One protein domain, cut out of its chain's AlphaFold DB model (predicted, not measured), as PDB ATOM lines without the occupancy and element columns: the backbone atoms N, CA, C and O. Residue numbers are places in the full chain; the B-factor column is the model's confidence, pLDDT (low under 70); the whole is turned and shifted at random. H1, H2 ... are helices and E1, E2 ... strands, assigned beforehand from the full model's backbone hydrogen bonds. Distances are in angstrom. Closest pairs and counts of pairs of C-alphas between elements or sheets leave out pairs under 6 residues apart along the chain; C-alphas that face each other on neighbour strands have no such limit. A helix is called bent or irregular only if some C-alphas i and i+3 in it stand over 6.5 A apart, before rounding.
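What this domain is: This is residues 7 to 125 and 178 to 197 of the 198 residues of an uncharacterized protein of Neisseria sp (UniProt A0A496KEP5). One twisted sheet of five strands forms a long slab, with the short helix H2 across one of its faces. Beyond one end of the strands, the short helix H1 and long loops, residues 56 to 72 and 103 to 120, draw the shape out, while the long link of residues 15 to 38 winds about the opposite end. The printed part has 139 residues, with five named strands and two named helices in the order E1, E2, H1, E3, E4, E5, H2; the sheet runs E4, E3, E2, E1, E5 and is mixed. The class is mixed, helices and strands, with 56 residues, under half, in named elements. The whole is loose, with a radius of gyration of the C-alphas of 18.7 A, and elongated, with spans of 57 by 30 by 28 A.

Where its parts are: The longest strand is E3, residues 73 to 84, 34.8 A from first to last C-alpha. E2 is residues 39 to 48, 29.0 A; E4 is residues 94 to 102, 22.9 A, and bends by 57 degrees at residue 97. E1, residues 7 to 14, is 23.6 A long and begins with C-alpha 7 at (30.689, 10.795, 13.813). E5 is residues 178 to 182, 12.2 A. H1 is residues 51 to 55, 6.5 A. H2, residues 184 to 190, is 10.0 A long and ends with C-alpha 190 at (37.295, -5.131, -2.285); it is irregular, with C-alphas 185 and 188 7.3 A apart.

How they stand to each other: E3 and E2 are antiparallel at 160 degrees, with N 79 and O 42 at 2.7 A. E3 and E4, a hairpin, are antiparallel at 174 degrees, with N 76 and O 99 at 2.7 A. E1 and E2, also a hairpin, stand at 159 degrees, with N 12 and O 43 at 2.8 A. E1 and the edge strand E5 are parallel at 25 degrees, with N 182 and O 13 at 2.8 A. H2 is on the sheet at a height of 8.7 A, only just over E2 alone, with 4 of its 7 C-alphas on E2 and 2 on E1; it runs across the strands, at 76 degrees to E2 on the local plane. The closest C-alphas of H2 and E2 are those of Phe 190 and Lys 41, 6.7 A. H1 is not on the sheet and is apart from H2. In H1 the O i to N i+4 pair is within hydrogen-bond range; in H2 0 of 3 are, against 3 of 4 O i to N i+3 pairs.

The domain as a whole: The two C-alphas farthest apart, those of Ala 34 and Gly 61, are 60.0 A apart. Residues 126 to 177 are not printed, and C-alphas 125 and 178 stand 26.7 A apart across this cut. The links E1 to E2 and H1 to E3 are long. The mean pLDDT of the printed part is 81.5; residues 52 to 72 and 104 to 120 are under 70.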
ATOM      1  N   ALA A   7      31.812  11.210  12.980       85.00
ATOM      2  CA  ALA A   7      30.689  10.795  13.813       85.00
ATOM      3  C   ALA A   7      30.748   9.306  14.179       85.00
ATOM      4  O   ALA A   7      30.410   8.925  15.295       85.00
ATOM      5  N   GLU A   8      31.168   8.454  13.240       89.25
ATOM      6  CA  GLU A   8      31.235   7.006  13.446       89.25
ATOM      7  C   GLU A   8      32.346   6.390  12.590       89.25
ATOM      8  O   GLU A   8      32.491   6.721  11.409       89.25
ATOM      9  N   THR A   9      33.072   5.429  13.166       94.19
ATOM     10  CA  THR A   9      33.959   4.528  12.424       94.19
ATOM     11  C   THR A   9      33.357   3.130  12.398       94.19
ATOM     12  O   THR A   9      33.016   2.566  13.436       94.19
ATOM     13  N   SER A  10      33.260   2.529  11.216       94.50
ATOM     14  CA  SER A  10      32.945   1.101  11.086       94.50
ATOM     15  C   SER A  10      33.890   0.426  10.118       94.50
ATOM     16  O   SER A  10      34.351   1.082   9.183       94.50
ATOM     17  N   ALA A  11      34.053  -0.882  10.233       96.19
ATOM     18  CA  ALA A  11      34.816  -1.642   9.266       96.19
ATOM     19  C   ALA A  11      34.096  -2.891   8.762       96.19
ATOM     20  O   ALA A  11      33.154  -3.405   9.368       96.19
ATOM     21  N   ARG A  12      34.533  -3.348   7.590       95.12
ATOM     22  CA  ARG A  12      34.179  -4.649   7.038       95.12
ATOM     23  C   ARG A  12      35.428  -5.362   6.573       95.12
ATOM     24  O   ARG A  12      36.123  -4.834   5.712       95.12
ATOM     25  N   VAL A  13      35.686  -6.549   7.093       95.56
ATOM     26  CA  VAL A  13      36.780  -7.400   6.618       95.56
ATOM     27  C   VAL A  13      36.253  -8.356   5.555       95.56
ATOM     28  O   VAL A  13      35.142  -8.871   5.693       95.56
ATOM     29  N   LEU A  14      36.999  -8.559   4.469       95.31
ATOM     30  CA  LEU A  14      36.652  -9.578   3.480       95.31
ATOM     31  C   LEU A  14      36.670 -10.946   4.162       95.31
ATOM     32  O   LEU A  14      37.637 -11.278   4.842       95.31
ATOM     33  N   ALA A  15      35.586 -11.700   4.022       92.56
ATOM     34  CA  ALA A  15      35.421 -12.980   4.688       92.56
ATOM     35  C   ALA A  15      35.716 -14.139   3.743       92.56
ATOM     36  O   ALA A  15      35.455 -14.039   2.544       92.56
ATOM     37  N   ASN A  16      36.186 -15.251   4.305       90.69
ATOM     38  CA  ASN A  16      36.348 -16.499   3.569       90.69
ATOM     39  C   ASN A  16      35.002 -16.991   2.994       90.69
ATOM     40  O   ASN A  16      33.929 -16.471   3.314       90.69
ATOM     41  N   GLN A  17      35.035 -18.037   2.165       87.19
ATOM     42  CA  GLN A  17      33.834 -18.572   1.508       87.19
ATOM     43  C   GLN A  17      32.703 -18.955   2.480       87.19
ATOM     44  O   GLN A  17      31.530 -18.819   2.133       87.19
ATOM     45  N   ASN A  18      33.044 -19.352   3.708       85.00
ATOM     46  CA  ASN A  18      32.087 -19.736   4.750       85.00
ATOM     47  C   ASN A  18      31.609 -18.545   5.604       85.00
ATOM     48  O   ASN A  18      30.833 -18.734   6.538       85.00
ATOM     49  N   ALA A  19      32.070 -17.326   5.305       83.69
ATOM     50  CA  ALA A  19      31.810 -16.091   6.043       83.69
ATOM     51  C   ALA A  19      32.158 -16.147   7.547       83.69
ATOM     52  O   ALA A  19      31.627 -15.355   8.327       83.69
ATOM     53  N   SER A  20      33.052 -17.059   7.946       82.56
ATOM     54  CA  SER A  20      33.355 -17.356   9.352       82.56
ATOM     55  C   SER A  20      34.622 -16.680   9.873       82.56
ATOM     56  O   SER A  20      34.783 -16.544  11.077       82.56
ATOM     57  N   ALA A  21      35.523 -16.263   8.983       88.12
ATOM     58  CA  ALA A  21      36.789 -15.629   9.341       88.12
ATOM     59  C   ALA A  21      37.251 -14.671   8.230       88.12
ATOM     60  O   ALA A  21      36.782 -14.799   7.090       88.12
ATOM     61  N   PRO A  22      38.175 -13.737   8.526       92.44
ATOM     62  CA  PRO A  22      38.875 -12.966   7.505       92.44
ATOM     63  C   PRO A  22      39.511 -13.861   6.432       92.44
ATOM     64  O   PRO A  22      40.157 -14.860   6.741       92.44
ATOM     65  N   GLU A  23      39.342 -13.499   5.164       93.69
ATOM     66  CA  GLU A  23      39.990 -14.180   4.045       93.69
ATOM     67  C   GLU A  23      41.436 -13.709   3.903       93.69
ATOM     68  O   GLU A  23      41.691 -12.530   3.641       93.69
ATOM     69  N   LEU A  24      42.377 -14.643   4.036       94.81
ATOM     70  CA  LEU A  24      43.752 -14.439   3.600       94.81
ATOM     71  C   LEU A  24      43.806 -14.660   2.084       94.81
ATOM     72  O   LEU A  24      43.783 -15.800   1.626       94.81
ATOM     73  N   VAL A  25      43.844 -13.576   1.314       95.12
ATOM     74  CA  VAL A  25      43.940 -13.654  -0.148       95.12
ATOM     75  C   VAL A  25      45.388 -13.849  -0.585       95.12
ATOM     76  O   VAL A  25      46.310 -13.355   0.066       95.12
ATOM     77  N   ASP A  26      45.584 -14.496  -1.734       95.69
ATOM     78  CA  ASP A  26      46.912 -14.689  -2.334       95.69
ATOM     79  C   ASP A  26      47.554 -13.379  -2.811       95.69
ATOM     80  O   ASP A  26      48.778 -13.273  -2.896       95.69
ATOM     81  N   ASP A  27      46.731 -12.393  -3.178       96.50
ATOM     82  CA  ASP A  27      47.195 -11.101  -3.673       96.50
ATOM     83  C   ASP A  27      46.231  -9.960  -3.320       96.50
ATOM     84  O   ASP A  27      45.137  -9.840  -3.874       96.50
ATOM     85  N   ILE A  28      46.657  -9.066  -2.429       96.69
ATOM     86  CA  ILE A  28      45.893  -7.868  -2.067       96.69
ATOM     87  C   ILE A  28      45.812  -6.841  -3.207       96.69
ATOM     88  O   ILE A  28      44.964  -5.951  -3.149       96.69
ATOM     89  N   THR A  29      46.681  -6.943  -4.219       95.75
ATOM     90  CA  THR A  29      46.767  -5.998  -5.344       95.75
ATOM     91  C   THR A  29      46.015  -6.458  -6.589       95.75
ATOM     92  O   THR A  29      46.016  -5.740  -7.583       95.75
ATOM     93  N   ASP A  30      45.377  -7.631  -6.552       95.19
ATOM     94  CA  ASP A  30      44.622  -8.200  -7.678       95.19
ATOM     95  C   ASP A  30      45.412  -8.251  -9.001       95.19
ATOM     96  O   ASP A  30      44.868  -8.012 -10.079       95.19
ATOM     97  N   GLY A  31      46.708  -8.564  -8.927       95.12
ATOM     98  CA  GLY A  31      47.590  -8.711 -10.082       95.12
ATOM     99  C   GLY A  31      48.142  -7.404 -10.648       95.12
ATOM    100  O   GLY A  31      48.850  -7.444 -11.652       95.12
ATOM    101  N   PHE A  32      47.858  -6.251 -10.032       94.88
ATOM    102  CA  PHE A  32      48.423  -4.972 -10.474       94.88
ATOM    103  C   PHE A  32      49.868  -4.748 -10.002       94.88
ATOM    104  O   PHE A  32      50.568  -3.906 -10.562       94.88
ATOM    105  N   GLY A  33      50.330  -5.481  -8.985       88.81
ATOM    106  CA  GLY A  33      51.714  -5.435  -8.517       88.81
ATOM    107  C   GLY A  33      52.667  -6.324  -9.325       88.81
ATOM    108  O   GLY A  33      52.269  -7.307  -9.941       88.81
ATOM    109  N   ALA A  34      53.971  -6.033  -9.251       89.00
ATOM    110  CA  ALA A  34      55.011  -6.860  -9.882       89.00
ATOM    111  C   ALA A  34      55.120  -8.278  -9.286       89.00
ATOM    112  O   ALA A  34      55.672  -9.184  -9.909       89.00
ATOM    113  N   LYS A  35      54.641  -8.464  -8.052       93.31
ATOM    114  CA  LYS A  35      54.591  -9.741  -7.337       93.31
ATOM    115  C   LYS A  35      53.281  -9.807  -6.561       93.31
ATOM    116  O   LYS A  35      52.821  -8.779  -6.067       93.31
ATOM    117  N   LYS A  36      52.738 -11.016  -6.414       96.00
ATOM    118  CA  LYS A  36      51.595 -11.269  -5.535       96.00
ATOM    119  C   LYS A  36      51.969 -10.967  -4.088       96.00
ATOM    120  O   LYS A  36      53.054 -11.349  -3.644       96.00
ATOM    121  N   ILE A  37      51.077 -10.291  -3.371       96.88
ATOM    122  CA  ILE A  37      51.270  -9.945  -1.961       96.88
ATOM    123  C   ILE A  37      50.135 -10.577  -1.149       96.88
ATOM    124  O   ILE A  37      49.025 -10.037  -1.171       96.88
ATOM    125  N   PRO A  38      50.373 -11.688  -0.432       97.44
ATOM    126  CA  PRO A  38      49.332 -12.306   0.371       97.44
ATOM    127  C   PRO A  38      48.944 -11.398   1.539       97.44
ATOM    128  O   PRO A  38      49.794 -10.714   2.123       97.44
ATOM    129  N   GLY A  39      47.664 -11.379   1.896       97.62
ATOM    130  CA  GLY A  39      47.195 -10.510   2.968       97.62
ATOM    131  C   GLY A  39      45.686 -10.461   3.145       97.62
ATOM    132  O   GLY A  39      44.940 -11.184   2.494       97.62
ATOM    133  N   TYR A  40      45.237  -9.583   4.035       97.19
ATOM    134  CA  TYR A  40      43.820  -9.345   4.298       97.19
ATOM    135  C   TYR A  40      43.328  -8.111   3.551       97.19
ATOM    136  O   TYR A  40      44.080  -7.157   3.329       97.19
ATOM    137  N   LYS A  41      42.037  -8.089   3.215       97.56
ATOM    138  CA  LYS A  41      41.375  -6.896   2.680       97.56
ATOM    139  C   LYS A  41      40.342  -6.360   3.668       97.56
ATOM    140  O   LYS A  41      39.470  -7.092   4.134       97.56
ATOM    141  N   LEU A  42      40.429  -5.069   3.972       97.38
ATOM    142  CA  LEU A  42      39.616  -4.390   4.982       97.38
ATOM    143  C   LEU A  42      39.028  -3.104   4.409       97.38
ATOM    144  O   LEU A  42      39.739  -2.300   3.825       97.38
ATOM    145  N   MET A  43      37.741  -2.867   4.613       97.12
ATOM    146  CA  MET A  43      37.100  -1.591   4.329       97.12
ATOM    147  C   MET A  43      36.907  -0.844   5.644       97.12
ATOM    148  O   MET A  43      36.159  -1.318   6.492       97.12
ATOM    149  N   VAL A  44      37.513   0.329   5.800       97.25
ATOM    150  CA  VAL A  44      37.264   1.252   6.914       97.25
ATOM    151  C   VAL A  44      36.399   2.399   6.413       97.25
ATOM    152  O   VAL A  44      36.700   3.034   5.406       97.25
ATOM    153  N   MET A  45      35.303   2.667   7.109       94.12
ATOM    154  CA  MET A  45      34.355   3.722   6.775       94.12
ATOM    155  C   MET A  45      34.366   4.766   7.883       94.12
ATOM    156  O   MET A  45      33.957   4.461   9.005       94.12
ATOM    157  N   GLY A  46      34.802   5.979   7.552       92.06
ATOM    158  CA  GLY A  46      34.623   7.157   8.392       92.06
ATOM    159  C   GLY A  46      33.362   7.892   7.957       92.06
ATOM    160  O   GLY A  46      33.290   8.370   6.823       92.06
ATOM    161  N   ARG A  47      32.359   7.946   8.831       87.31
ATOM    162  CA  ARG A  47      31.072   8.605   8.585       87.31
ATOM    163  C   ARG A  47      31.037   9.965   9.255       87.31
ATOM    164  O   ARG A  47      31.433  10.091  10.412       87.31
ATOM    165  N   THR A  48      30.519  10.958   8.548       83.00
ATOM    166  CA  THR A  48      30.310  12.308   9.073       83.00
ATOM    167  C   THR A  48      28.860  12.721   8.864       83.00
ATOM    168  O   THR A  48      28.155  12.166   8.015       83.00
ATOM    169  N   TYR A  49      28.403  13.708   9.627       75.88
ATOM    170  CA  TYR A  49      27.105  14.323   9.365       75.88
ATOM    171  C   TYR A  49      27.139  15.098   8.040       75.88
ATOM    172  O   TYR A  49      28.210  15.469   7.550       75.88
ATOM    173  N   SER A  50      25.966  15.279   7.433       71.69
ATOM    174  CA  SER A  50      25.815  16.123   6.249       71.69
ATOM    175  C   SER A  50      26.009  17.600   6.596       71.69
ATOM    176  O   SER A  50      25.728  18.018   7.722       71.69
ATOM    177  N   MET A  51      26.418  18.421   5.628       72.00
ATOM    178  CA  MET A  51      26.549  19.878   5.818       72.00
ATOM    179  C   MET A  51      25.217  20.526   6.231       72.00
ATOM    180  O   MET A  51      25.166  21.379   7.122       72.00
ATOM    181  N   ALA A  52      24.109  20.068   5.645       66.44
ATOM    182  CA  ALA A  52      22.764  20.489   6.032       66.44
ATOM    183  C   ALA A  52      22.421  20.109   7.487       66.44
ATOM    184  O   ALA A  52      21.643  20.807   8.134       66.44
ATOM    185  N   ALA A  53      22.992  19.020   8.017       67.31
ATOM    186  CA  ALA A  53      22.796  18.631   9.411       67.31
ATOM    187  C   ALA A  53      23.620  19.418  10.410       67.31
ATOM    188  O   ALA A  53      23.131  19.689  11.504       67.31
ATOM    189  N   GLU A  54      24.811  19.853  10.026       67.19
ATOM    190  CA  GLU A  54      25.625  20.717  10.878       67.19
ATOM    191  C   GLU A  54      25.075  22.152  10.983       67.19
ATOM    192  O   GLU A  54      25.411  22.865  11.924       67.19
ATOM    193  N   THR A  55      24.232  22.590  10.040       66.75
ATOM    194  CA  THR A  55      23.765  23.988   9.941       66.75
ATOM    195  C   THR A  55      22.342  24.230  10.453       66.75
ATOM    196  O   THR A  55      21.959  25.385  10.641       66.75
ATOM    197  N   LYS A  56      21.548  23.180  10.711       64.31
ATOM    198  CA  LYS A  56      20.159  23.324  11.181       64.31
ATOM    199  C   LYS A  56      20.059  23.364  12.715       64.31
ATOM    200  O   LYS A  56      20.708  22.564  13.391       64.31
ATOM    201  N   PRO A  57      19.213  24.247  13.285       64.00
ATOM    202  CA  PRO A  57      18.986  24.274  14.723       64.00
ATOM    203  C   PRO A  57      18.268  22.992  15.193       64.00
ATOM    204  O   PRO A  57      17.433  22.446  14.462       64.00
ATOM    205  N   PRO A  58      18.545  22.508  16.417       64.38
ATOM    206  CA  PRO A  58      17.790  21.414  17.024       64.38
ATOM    207  C   PRO A  58      16.284  21.723  17.095       64.38
ATOM    208  O   PRO A  58      15.886  22.876  17.266       64.38
ATOM    209  N   LYS A  59      15.425  20.694  17.022       67.62
ATOM    210  CA  LYS A  59      13.983  20.868  17.303       67.62
ATOM    211  C   LYS A  59      13.797  21.305  18.766       67.62
ATOM    212  O   LYS A  59      14.604  20.940  19.620       67.62
ATOM    213  N   GLN A  60      12.735  22.060  19.065       64.75
ATOM    214  CA  GLN A  60      12.446  22.546  20.423       64.75
ATOM    215  C   GLN A  60      12.504  21.398  21.449       64.75
ATOM    216  O   GLN A  60      11.912  20.340  21.240       64.75
ATOM    217  N   GLY A  61      13.257  21.595  22.537       68.38
ATOM    218  CA  GLY A  61      13.490  20.569  23.563       68.38
ATOM    219  C   GLY A  61      14.602  19.562  23.239       68.38
ATOM    220  O   GLY A  61      14.831  18.641  24.019       68.38
ATOM    221  N   GLN A  62      15.315  19.720  22.121       63.69
ATOM    222  CA  GLN A  62      16.496  18.925  21.785       63.69
ATOM    223  C   GLN A  62      17.761  19.778  21.890       63.69
ATOM    224  O   GLN A  62      17.780  20.937  21.493       63.69
ATOM    225  N   THR A  63      18.844  19.187  22.391       60.12
ATOM    226  CA  THR A  63      20.180  19.807  22.399       60.12
ATOM    227  C   THR A  63      20.941  19.590  21.088       60.12
ATOM    228  O   THR A  63      21.965  20.220  20.859       60.12
ATOM    229  N   GLN A  64      20.442  18.700  20.224       56.28
ATOM    230  CA  GLN A  64      21.027  18.331  18.935       56.28
ATOM    231  C   GLN A  64      19.935  17.859  17.971       56.28
ATOM    232  O   GLN A  64      18.925  17.304  18.410       56.28
ATOM    233  N   TRP A  65      20.127  18.052  16.665       57.31
ATOM    234  CA  TRP A  65      19.202  17.536  15.657       57.31
ATOM    235  C   TRP A  65      19.321  16.000  15.554       57.31
ATOM    236  O   TRP A  65      20.415  15.473  15.391       57.31
ATOM    237  N   ARG A  66      18.206  15.265  15.711       52.22
ATOM    238  CA  ARG A  66      18.185  13.793  15.899       52.22
ATOM    239  C   ARG A  66      17.718  12.964  14.693       52.22
ATOM    240  O   ARG A  66      17.159  11.885  14.881       52.22
ATOM    241  N   GLU A  67      17.909  13.406  13.454       54.59
ATOM    242  CA  GLU A  67      17.654  12.521  12.304       54.59
ATOM    243  C   GLU A  67      18.939  11.779  11.893       54.59
ATOM    244  O   GLU A  67      19.589  12.082  10.900       54.59
ATOM    245  N   ASN A  68      19.290  10.754  12.679       48.28
ATOM    246  CA  ASN A  68      20.480   9.900  12.505       48.28
ATOM    247  C   ASN A  68      20.474   9.048  11.215       48.28
ATOM    248  O   ASN A  68      21.447   8.352  10.931       48.28
ATOM    249  N   ALA A  69      19.383   9.059  10.444       47.25
ATOM    250  CA  ALA A  69      19.250   8.261   9.225       47.25
ATOM    251  C   ALA A  69      19.994   8.854   8.009       47.25
ATOM    252  O   ALA A  69      20.167   8.157   7.014       47.25
ATOM    253  N   TYR A  70      20.457  10.109   8.078       49.41
ATOM    254  CA  TYR A  70      20.911  10.881   6.909       49.41
ATOM    255  C   TYR A  70      22.426  11.121   6.856       49.41
ATOM    256  O   TYR A  70      22.892  12.190   6.461       49.41
ATOM    257  N   VAL A  71      23.222  10.123   7.241       50.81
ATOM    258  CA  VAL A  71      24.674  10.160   7.014       50.81
ATOM    259  C   VAL A  71      24.953   9.940   5.520       50.81
ATOM    260  O   VAL A  71      24.892   8.811   5.032       50.81
ATOM    261  N   HIS A  72      25.309  11.004   4.797       62.09
ATOM    262  CA  HIS A  72      25.738  10.932   3.393       62.09
ATOM    263  C   HIS A  72      27.023  11.718   3.102       62.09
ATOM    264  O   HIS A  72      27.235  12.130   1.969       62.09
ATOM    265  N   ARG A  73      27.908  11.892   4.086       76.25
ATOM    266  CA  ARG A  73      29.266  12.391   3.856       76.25
ATOM    267  C   ARG A  73      30.271  11.479   4.549       76.25
ATOM    268  O   ARG A  73      29.984  10.877   5.587       76.25
ATOM    269  N   GLY A  74      31.430  11.313   3.927       85.75
ATOM    270  CA  GLY A  74      32.521  10.565   4.525       85.75
ATOM    271  C   GLY A  74      33.353   9.806   3.513       85.75
ATOM    272  O   GLY A  74      33.292  10.029   2.303       85.75
ATOM    273  N   ILE A  75      34.147   8.886   4.040       91.00
ATOM    274  CA  ILE A  75      35.154   8.162   3.283       91.00
ATOM    275  C   ILE A  75      35.041   6.664   3.536       91.00
ATOM    276  O   ILE A  75      34.782   6.214   4.650       91.00
ATOM    277  N   LYS A  76      35.238   5.889   2.478       94.06
ATOM    278  CA  LYS A  76      35.405   4.441   2.499       94.06
ATOM    279  C   LYS A  76      36.807   4.156   1.995       94.06
ATOM    280  O   LYS A  76      37.079   4.336   0.813       94.06
ATOM    281  N   LEU A  77      37.689   3.746   2.886       96.94
ATOM    282  CA  LEU A  77      39.035   3.315   2.551       96.94
ATOM    283  C   LEU A  77      39.022   1.801   2.431       96.94
ATOM    284  O   LEU A  77      38.636   1.122   3.378       96.94
ATOM    285  N   TYR A  78      39.444   1.268   1.296       97.38
ATOM    286  CA  TYR A  78      39.703  -0.154   1.152       97.38
ATOM    287  C   TYR A  78      41.201  -0.357   1.235       97.38
ATOM    288  O   TYR A  78      41.973   0.268   0.509       97.38
ATOM    289  N   LEU A  79      41.596  -1.223   2.146       98.06
ATOM    290  CA  LEU A  79      42.956  -1.444   2.573       98.06
ATOM    291  C   LEU A  79      43.331  -2.877   2.210       98.06
ATOM    292  O   LEU A  79      42.579  -3.806   2.501       98.06
ATOM    293  N   GLY A  80      44.488  -3.045   1.588       97.62
ATOM    294  CA  GLY A  80      45.176  -4.323   1.499       97.62
ATOM    295  C   GLY A  80      46.267  -4.347   2.559       97.62
ATOM    296  O   GLY A  80      47.134  -3.478   2.553       97.62
ATOM    297  N   ILE A  81      46.214  -5.306   3.476       98.31
ATOM    298  CA  ILE A  81      47.151  -5.425   4.594       98.31
ATOM    299  C   ILE A  81      47.975  -6.690   4.361       98.31
ATOM    300  O   ILE A  81      47.431  -7.786   4.530       98.31
ATOM    301  N   PRO A  82      49.249  -6.568   3.948       97.94
ATOM    302  CA  PRO A  82      50.105  -7.725   3.746       97.94
ATOM    303  C   PRO A  82      50.231  -8.561   5.017       97.94
ATOM    304  O   PRO A  82      50.142  -8.046   6.135       97.94
ATOM    305  N   VAL A  83      50.493  -9.849   4.834       97.56
ATOM    306  CA  VAL A  83      50.892 -10.741   5.919       97.56
ATOM    307  C   VAL A  83      52.337 -11.169   5.703       97.56
ATOM    308  O   VAL A  83      52.680 -11.750   4.676       97.56
ATOM    309  N   ALA A  84      53.179 -10.907   6.698       93.19
ATOM    310  CA  ALA A  84      54.577 -11.314   6.727       93.19
ATOM    311  C   ALA A  84      54.855 -12.050   8.043       93.19
ATOM    312  O   ALA A  84      54.503 -11.574   9.123       93.19
ATOM    313  N   GLY A  85      55.439 -13.249   7.967       89.88
ATOM    314  CA  GLY A  85      55.727 -14.058   9.160       89.88
ATOM    315  C   GLY A  85      54.487 -14.392  10.004       89.88
ATOM    316  O   GLY A  85      54.574 -14.441  11.227       89.88
ATOM    317  N   GLY A  86      53.322 -14.558   9.364       90.69
ATOM    318  CA  GLY A  86      52.052 -14.869  10.032       90.69
ATOM    319  C   GLY A  86      51.385 -13.688  10.746       90.69
ATOM    320  O   GLY A  86      50.377 -13.885  11.419       90.69
ATOM    321  N   LYS A  87      51.916 -12.467  10.609       93.75
ATOM    322  CA  LYS A  87      51.366 -11.255  11.230       93.75
ATOM    323  C   LYS A  87      51.001 -10.217  10.177       93.75
ATOM    324  O   LYS A  87      51.609 -10.171   9.109       93.75
ATOM    325  N   MET A  88      50.020  -9.376  10.498       96.50
ATOM    326  CA  MET A  88      49.694  -8.207   9.683       96.50
ATOM    327  C   MET A  88      50.877  -7.239   9.651       96.50
ATOM    328  O   MET A  88      51.385  -6.831  10.694       96.50
ATOM    329  N   ASP A  89      51.277  -6.842   8.450       97.69
ATOM    330  CA  ASP A  89      52.303  -5.836   8.214       97.69
ATOM    331  C   ASP A  89      51.641  -4.492   7.888       97.69
ATOM    332  O   ASP A  89      51.360  -4.153   6.736       97.69
ATOM    333  N   LEU A  90      51.357  -3.722   8.940       97.75
ATOM    334  CA  LEU A  90      50.697  -2.420   8.818       97.75
ATOM    335  C   LEU A  90      51.575  -1.373   8.117       97.75
ATOM    336  O   LEU A  90      51.041  -0.448   7.502       97.75
ATOM    337  N   ALA A  91      52.903  -1.517   8.181       97.00
ATOM    338  CA  ALA A  91      53.841  -0.573   7.580       97.00
ATOM    339  C   ALA A  91      53.802  -0.629   6.047       97.00
ATOM    340  O   ALA A  91      53.981   0.398   5.394       97.00
ATOM    341  N   ASN A  92      53.518  -1.805   5.483       96.50
ATOM    342  CA  ASN A  92      53.402  -2.017   4.040       96.50
ATOM    343  C   ASN A  92      51.947  -2.105   3.545       96.50
ATOM    344  O   ASN A  92      51.699  -2.529   2.411       96.50
ATOM    345  N   ALA A  93      50.977  -1.691   4.368       97.75
ATOM    346  CA  ALA A  93      49.576  -1.632   3.975       97.75
ATOM    347  C   ALA A  93      49.356  -0.688   2.779       97.75
ATOM    348  O   ALA A  93      49.999   0.353   2.638       97.75
ATOM    349  N   LYS A  94      48.404  -1.043   1.914       96.69
ATOM    350  CA  LYS A  94      48.088  -0.319   0.679       96.69
ATOM    351  C   LYS A  94      46.657   0.191   0.700       96.69
ATOM    352  O   LYS A  94      45.745  -0.545   1.067       96.69
ATOM    353  N   LEU A  95      46.446   1.422   0.236       97.00
ATOM    354  CA  LEU A  95      45.114   1.891  -0.137       97.00
ATOM    355  C   LEU A  95      44.770   1.270  -1.493       97.00
ATOM    356  O   LEU A  95      45.282   1.705  -2.519       97.00
ATOM    357  N   ILE A  96      43.950   0.225  -1.488       96.06
ATOM    358  CA  ILE A  96      43.596  -0.524  -2.701       96.06
ATOM    359  C   ILE A  96      42.385   0.076  -3.407       96.06
ATOM    360  O   ILE A  96      42.271  -0.045  -4.617       96.06
ATOM    361  N   ASN A  97      41.489   0.748  -2.686       95.38
ATOM    362  CA  ASN A  97      40.360   1.472  -3.264       95.38
ATOM    363  C   ASN A  97      39.929   2.597  -2.311       95.38
ATOM    364  O   ASN A  97      40.189   2.548  -1.108       95.38
ATOM    365  N   ILE A  98      39.257   3.614  -2.836       94.75
ATOM    366  CA  ILE A  98      38.739   4.738  -2.068       94.75
ATOM    367  C   ILE A  98      37.364   5.130  -2.602       94.75
ATOM    368  O   ILE A  98      37.135   5.215  -3.802       94.75
ATOM    369  N   GLY A  99      36.424   5.375  -1.697       91.56
ATOM    370  CA  GLY A  99      35.145   6.000  -1.992       91.56
ATOM    371  C   GLY A  99      35.003   7.254  -1.151       91.56
ATOM    372  O   GLY A  99      35.181   7.189   0.060       91.56
ATOM    373  N   VAL A 100      34.663   8.379  -1.769       89.81
ATOM    374  CA  VAL A 100      34.437   9.636  -1.051       89.81
ATOM    375  C   VAL A 100      33.063  10.139  -1.424       89.81
ATOM    376  O   VAL A 100      32.750  10.246  -2.611       89.81
ATOM    377  N   VAL A 101      32.258  10.419  -0.408       85.00
ATOM    378  CA  VAL A 101      30.969  11.071  -0.571       85.00
ATOM    379  C   VAL A 101      31.098  12.471   0.001       85.00
ATOM    380  O   VAL A 101      31.430  12.632   1.178       85.00
ATOM    381  N   ASP A 102      30.862  13.456  -0.852       78.81
ATOM    382  CA  ASP A 102      30.956  14.869  -0.523       78.81
ATOM    383  C   ASP A 102      29.626  15.550  -0.831       78.81
ATOM    384  O   ASP A 102      29.127  15.493  -1.955       78.81
ATOM    385  N   ASP A 103      29.027  16.153   0.181       72.69
ATOM    386  CA  ASP A 103      27.774  16.894   0.087       72.69
ATOM    387  C   ASP A 103      27.977  18.400   0.291       72.69
ATOM    388  O   ASP A 103      26.993  19.132   0.382       72.69
ATOM    389  N   ASP A 104      29.234  18.860   0.326       65.12
ATOM    390  CA  ASP A 104      29.593  20.273   0.289       65.12
ATOM    391  C   ASP A 104      29.230  20.806  -1.110       65.12
ATOM    392  O   ASP A 104      30.023  20.748  -2.055       65.12
ATOM    393  N   GLY A 105      27.960  21.201  -1.269       53.72
ATOM    394  CA  GLY A 105      27.255  21.557  -2.508       53.72
ATOM    395  C   GLY A 105      27.788  22.789  -3.249       53.72
ATOM    396  O   GLY A 105      27.024  23.506  -3.892       53.72
ATOM    397  N   GLY A 106      29.092  23.049  -3.183       51.66
ATOM    398  CA  GLY A 106      29.692  24.310  -3.584       51.66
ATOM    399  C   GLY A 106      29.316  25.442  -2.628       51.66
ATOM    400  O   GLY A 106      28.632  25.248  -1.631       51.66
ATOM    401  N   SER A 107      29.761  26.655  -2.945       45.38
ATOM    402  CA  SER A 107      29.596  27.868  -2.128       45.38
ATOM    403  C   SER A 107      28.142  28.343  -1.945       45.38
ATOM    404  O   SER A 107      27.930  29.454  -1.459       45.38
ATOM    405  N   ALA A 108      27.147  27.575  -2.394       43.38
ATOM    406  CA  ALA A 108      25.749  27.973  -2.356       43.38
ATOM    407  C   ALA A 108      25.183  27.783  -0.933       43.38
ATOM    408  O   ALA A 108      25.245  26.674  -0.401       43.38
ATOM    409  N   PRO A 109      24.647  28.836  -0.288       49.97
ATOM    410  CA  PRO A 109      24.066  28.718   1.045       49.97
ATOM    411  C   PRO A 109      22.783  27.876   1.015       49.97
ATOM    412  O   PRO A 109      21.892  28.125   0.207       49.97
ATOM    413  N   HIS A 110      22.679  26.907   1.930       51.53
ATOM    414  CA  HIS A 110      21.457  26.127   2.147       51.53
ATOM    415  C   HIS A 110      20.327  27.018   2.680       51.53
ATOM    416  O   HIS A 110      20.533  27.753   3.650       51.53
ATOM    417  N   VAL A 111      19.128  26.926   2.095       55.78
ATOM    418  CA  VAL A 111      17.938  27.639   2.599       55.78
ATOM    419  C   VAL A 111      17.137  26.772   3.588       55.78
ATOM    420  O   VAL A 111      17.062  25.552   3.410       55.78
ATOM    421  N   PRO A 112      16.530  27.347   4.647       53.25
ATOM    422  CA  PRO A 112      15.840  26.587   5.701       53.25
ATOM    423  C   PRO A 112      14.742  25.636   5.195       53.25
ATOM    424  O   PRO A 112      14.539  24.559   5.769       53.25
ATOM    425  N   GLU A 113      14.074  26.016   4.104       58.03
ATOM    426  CA  GLU A 113      12.951  25.314   3.480       58.03
ATOM    427  C   GLU A 113      13.386  24.162   2.555       58.03
ATOM    428  O   GLU A 113      12.534  23.399   2.087       58.03
ATOM    429  N   GLU A 114      14.691  23.988   2.295       55.16
ATOM    430  CA  GLU A 114      15.193  22.841   1.536       55.16
ATOM    431  C   GLU A 114      14.776  21.532   2.226       55.16
ATOM    432  O   GLU A 114      15.203  21.210   3.348       55.16
ATOM    433  N   LYS A 115      13.943  20.744   1.523       53.75
ATOM    434  CA  LYS A 115      13.727  19.327   1.841       53.75
ATOM    435  C   LYS A 115      15.105  18.680   1.896       53.75
ATOM    436  O   LYS A 115      15.873  18.816   0.952       53.75
ATOM    437  N   ILE A 116      15.411  17.996   2.995       50.53
ATOM    438  CA  ILE A 116      16.741  17.449   3.295       50.53
ATOM    439  C   ILE A 116      17.099  16.384   2.257       50.53
ATOM    440  O   ILE A 116      16.817  15.199   2.423       50.53
ATOM    441  N   ARG A 117      17.667  16.824   1.140       52.12
ATOM    442  CA  ARG A 117      18.327  16.010   0.130       52.12
ATOM    443  C   ARG A 117      19.407  16.864  -0.515       52.12
ATOM    444  O   ARG A 117      19.174  17.506  -1.532       52.12
ATOM    445  N   PRO A 118      20.626  16.717  -0.008       50.50
ATOM    446  CA  PRO A 118      21.644  16.214  -0.898       50.50
ATOM    447  C   PRO A 118      22.027  14.821  -0.416       50.50
ATOM    448  O   PRO A 118      22.588  14.636   0.660       50.50
ATOM    449  N   VAL A 119      21.715  13.810  -1.229       56.06
ATOM    450  CA  VAL A 119      22.537  12.598  -1.217       56.06
ATOM    451  C   VAL A 119      23.910  13.100  -1.636       56.06
ATOM    452  O   VAL A 119      24.039  13.601  -2.753       56.06
ATOM    453  N   GLY A 120      24.886  13.078  -0.728       64.12
ATOM    454  CA  GLY A 120      26.224  13.547  -1.054       64.12
ATOM    455  C   GLY A 120      26.711  12.913  -2.354       64.12
ATOM    456  O   GLY A 120      26.373  11.772  -2.693       64.12
ATOM    457  N   LYS A 121      27.458  13.679  -3.139       74.62
ATOM    458  CA  LYS A 121      27.956  13.232  -4.429       74.62
ATOM    459  C   LYS A 121      29.122  12.282  -4.196       74.62
ATOM    460  O   LYS A 121      30.123  12.642  -3.577       74.62
ATOM    461  N   GLN A 122      29.018  11.073  -4.740       82.75
ATOM    462  CA  GLN A 122      30.174  10.195  -4.864       82.75
ATOM    463  C   GLN A 122      31.198  10.884  -5.780       82.75
ATOM    464  O   GLN A 122      30.916  11.131  -6.952       82.75
ATOM    465  N   LEU A 123      32.379  11.203  -5.249       84.94
ATOM    466  CA  LEU A 123      33.454  11.846  -6.013       84.94
ATOM    467  C   LEU A 123      34.166  10.873  -6.960       84.94
ATOM    468  O   LEU A 123      34.832  11.295  -7.895       84.94
ATOM    469  N   MET A 124      34.022   9.574  -6.711       85.19
ATOM    470  CA  MET A 124      34.679   8.516  -7.468       85.19
ATOM    471  C   MET A 124      33.760   7.948  -8.549       85.19
ATOM    472  O   MET A 124      32.719   7.367  -8.240       85.19
ATOM    473  N   GLY A 125      34.188   8.055  -9.804       85.75
ATOM    474  CA  GLY A 125      33.608   7.398 -10.972       85.75
ATOM    475  C   GLY A 125      34.638   6.559 -11.738       85.75
ATOM    476  O   GLY A 125      35.790   6.408 -11.313       85.75
ATOM    477  N   ARG A 178      30.970  -0.470  14.619       93.25
ATOM    478  CA  ARG A 178      30.499  -1.669  13.925       93.25
ATOM    479  C   ARG A 178      31.633  -2.325  13.151       93.25
ATOM    480  O   ARG A 178      32.333  -1.649  12.396       93.25
ATOM    481  N   PHE A 179      31.756  -3.633  13.270       94.12
ATOM    482  CA  PHE A 179      32.713  -4.457  12.554       94.12
ATOM    483  C   PHE A 179      32.000  -5.706  12.045       94.12
ATOM    484  O   PHE A 179      31.381  -6.431  12.821       94.12
ATOM    485  N   TYR A 180      32.059  -5.946  10.738       91.12
ATOM    486  CA  TYR A 180      31.375  -7.082  10.122       91.12
ATOM    487  C   TYR A 180      32.265  -7.821   9.132       91.12
ATOM    488  O   TYR A 180      33.180  -7.256   8.535       91.12
ATOM    489  N   THR A 181      31.924  -9.073   8.869       90.44
ATOM    490  CA  THR A 181      32.417  -9.809   7.710       90.44
ATOM    491  C   THR A 181      31.658  -9.370   6.457       90.44
ATOM    492  O   THR A 181      30.426  -9.320   6.413       90.44
ATOM    493  N   ALA A 182      32.385  -8.998   5.406       87.56
ATOM    494  CA  ALA A 182      31.796  -8.804   4.094       87.56
ATOM    495  C   ALA A 182      31.569 -10.173   3.452       87.56
ATOM    496  O   ALA A 182      32.510 -10.941   3.271       87.56
ATOM    497  N   LYS A 183      30.315 -10.459   3.085       80.75
ATOM    498  CA  LYS A 183      29.951 -11.698   2.385       80.75
ATOM    499  C   LYS A 183      30.806 -11.863   1.117       80.75
ATOM    500  O   LYS A 183      31.016 -10.853   0.440       80.75
ATOM    501  N   PRO A 184      31.170 -13.090   0.706       73.19
ATOM    502  CA  PRO A 184      31.938 -13.334  -0.521       73.19
ATOM    503  C   PRO A 184      31.346 -12.675  -1.778       73.19
ATOM    504  O   PRO A 184      32.072 -12.134  -2.606       73.19
ATOM    505  N   ALA A 185      30.013 -12.587  -1.883       71.75
ATOM    506  CA  ALA A 185      29.332 -11.870  -2.971       71.75
ATOM    507  C   ALA A 185      29.695 -10.367  -3.066       71.75
ATOM    508  O   ALA A 185      29.483  -9.736  -4.097       71.75
ATOM    509  N   SER A 186      30.240  -9.783  -1.995       75.94
ATOM    510  CA  SER A 186      30.702  -8.391  -1.925       75.94
ATOM    511  C   SER A 186      32.187  -8.233  -2.265       75.94
ATOM    512  O   SER A 186      32.678  -7.105  -2.251       75.94
ATOM    513  N   ALA A 187      32.902  -9.315  -2.598       77.12
ATOM    514  CA  ALA A 187      34.329  -9.291  -2.935       77.12
ATOM    515  C   ALA A 187      34.655  -8.313  -4.075       77.12
ATOM    516  O   ALA A 187      35.719  -7.701  -4.080       77.12
ATOM    517  N   GLY A 188      33.708  -8.076  -4.992       81.44
ATOM    518  CA  GLY A 188      33.841  -7.062  -6.042       81.44
ATOM    519  C   GLY A 188      34.133  -5.652  -5.512       81.44
ATOM    520  O   GLY A 188      34.884  -4.919  -6.145       81.44
ATOM    521  N   ALA A 189      33.607  -5.285  -4.338       82.31
ATOM    522  CA  ALA A 189      33.886  -3.991  -3.714       82.31
ATOM    523  C   ALA A 189      35.317  -3.898  -3.153       82.31
ATOM    524  O   ALA A 189      35.860  -2.805  -3.059       82.31
ATOM    525  N   PHE A 190      35.929  -5.035  -2.809       93.31
ATOM    526  CA  PHE A 190      37.295  -5.131  -2.285       93.31
ATOM    527  C   PHE A 190      38.347  -5.290  -3.390       93.31
ATOM    528  O   PHE A 190      39.520  -5.518  -3.093       93.31
ATOM    529  N   LYS A 191      37.955  -5.183  -4.664       94.12
ATOM    530  CA  LYS A 191      38.923  -5.168  -5.759       94.12
ATOM    531  C   LYS A 191      39.778  -3.906  -5.698       94.12
ATOM    532  O   LYS A 191      39.258  -2.802  -5.509       94.12
ATOM    533  N   ALA A 192      41.076  -4.099  -5.874       95.44
ATOM    534  CA  ALA A 192      42.039  -3.043  -6.051       95.44
ATOM    535  C   ALA A 192      41.705  -2.246  -7.313       95.44
ATOM    536  O   ALA A 192      41.329  -2.783  -8.356       95.44
ATOM    537  N   ASP A 193      41.823  -0.936  -7.192       94.19
ATOM    538  CA  ASP A 193      41.700   0.002  -8.282       94.19
ATOM    539  C   ASP A 193      43.074   0.185  -8.920       94.19
ATOM    540  O   ASP A 193      44.010   0.669  -8.279       94.19
ATOM    541  N   ALA A 194      43.193  -0.162 -10.200       92.69
ATOM    542  CA  ALA A 194      44.435  -0.033 -10.956       92.69
ATOM    543  C   ALA A 194      45.041   1.379 -10.878       92.69
ATOM    544  O   ALA A 194      46.255   1.529 -10.969       92.69
ATOM    545  N   ARG A 195      44.221   2.425 -10.699       93.00
ATOM    546  CA  ARG A 195      44.679   3.821 -10.586       93.00
ATOM    547  C   ARG A 195      45.461   4.088  -9.300       93.00
ATOM    548  O   ARG A 195      46.281   4.996  -9.287       93.00
ATOM    549  N   LEU A 196      45.213   3.313  -8.245       92.94
ATOM    550  CA  LEU A 196      45.902   3.412  -6.956       92.94
ATOM    551  C   LEU A 196      47.132   2.504  -6.862       92.94
ATOM    552  O   LEU A 196      47.913   2.643  -5.926       92.94
ATOM    553  N   MET A 197      47.286   1.562  -7.796       91.19
ATOM    554  CA  MET A 197      48.375   0.578  -7.799       91.19
ATOM    555  C   MET A 197      49.580   1.000  -8.653       91.19
ATOM    556  O   MET A 197      50.557   0.256  -8.715       91.19
TER     557      MET A 197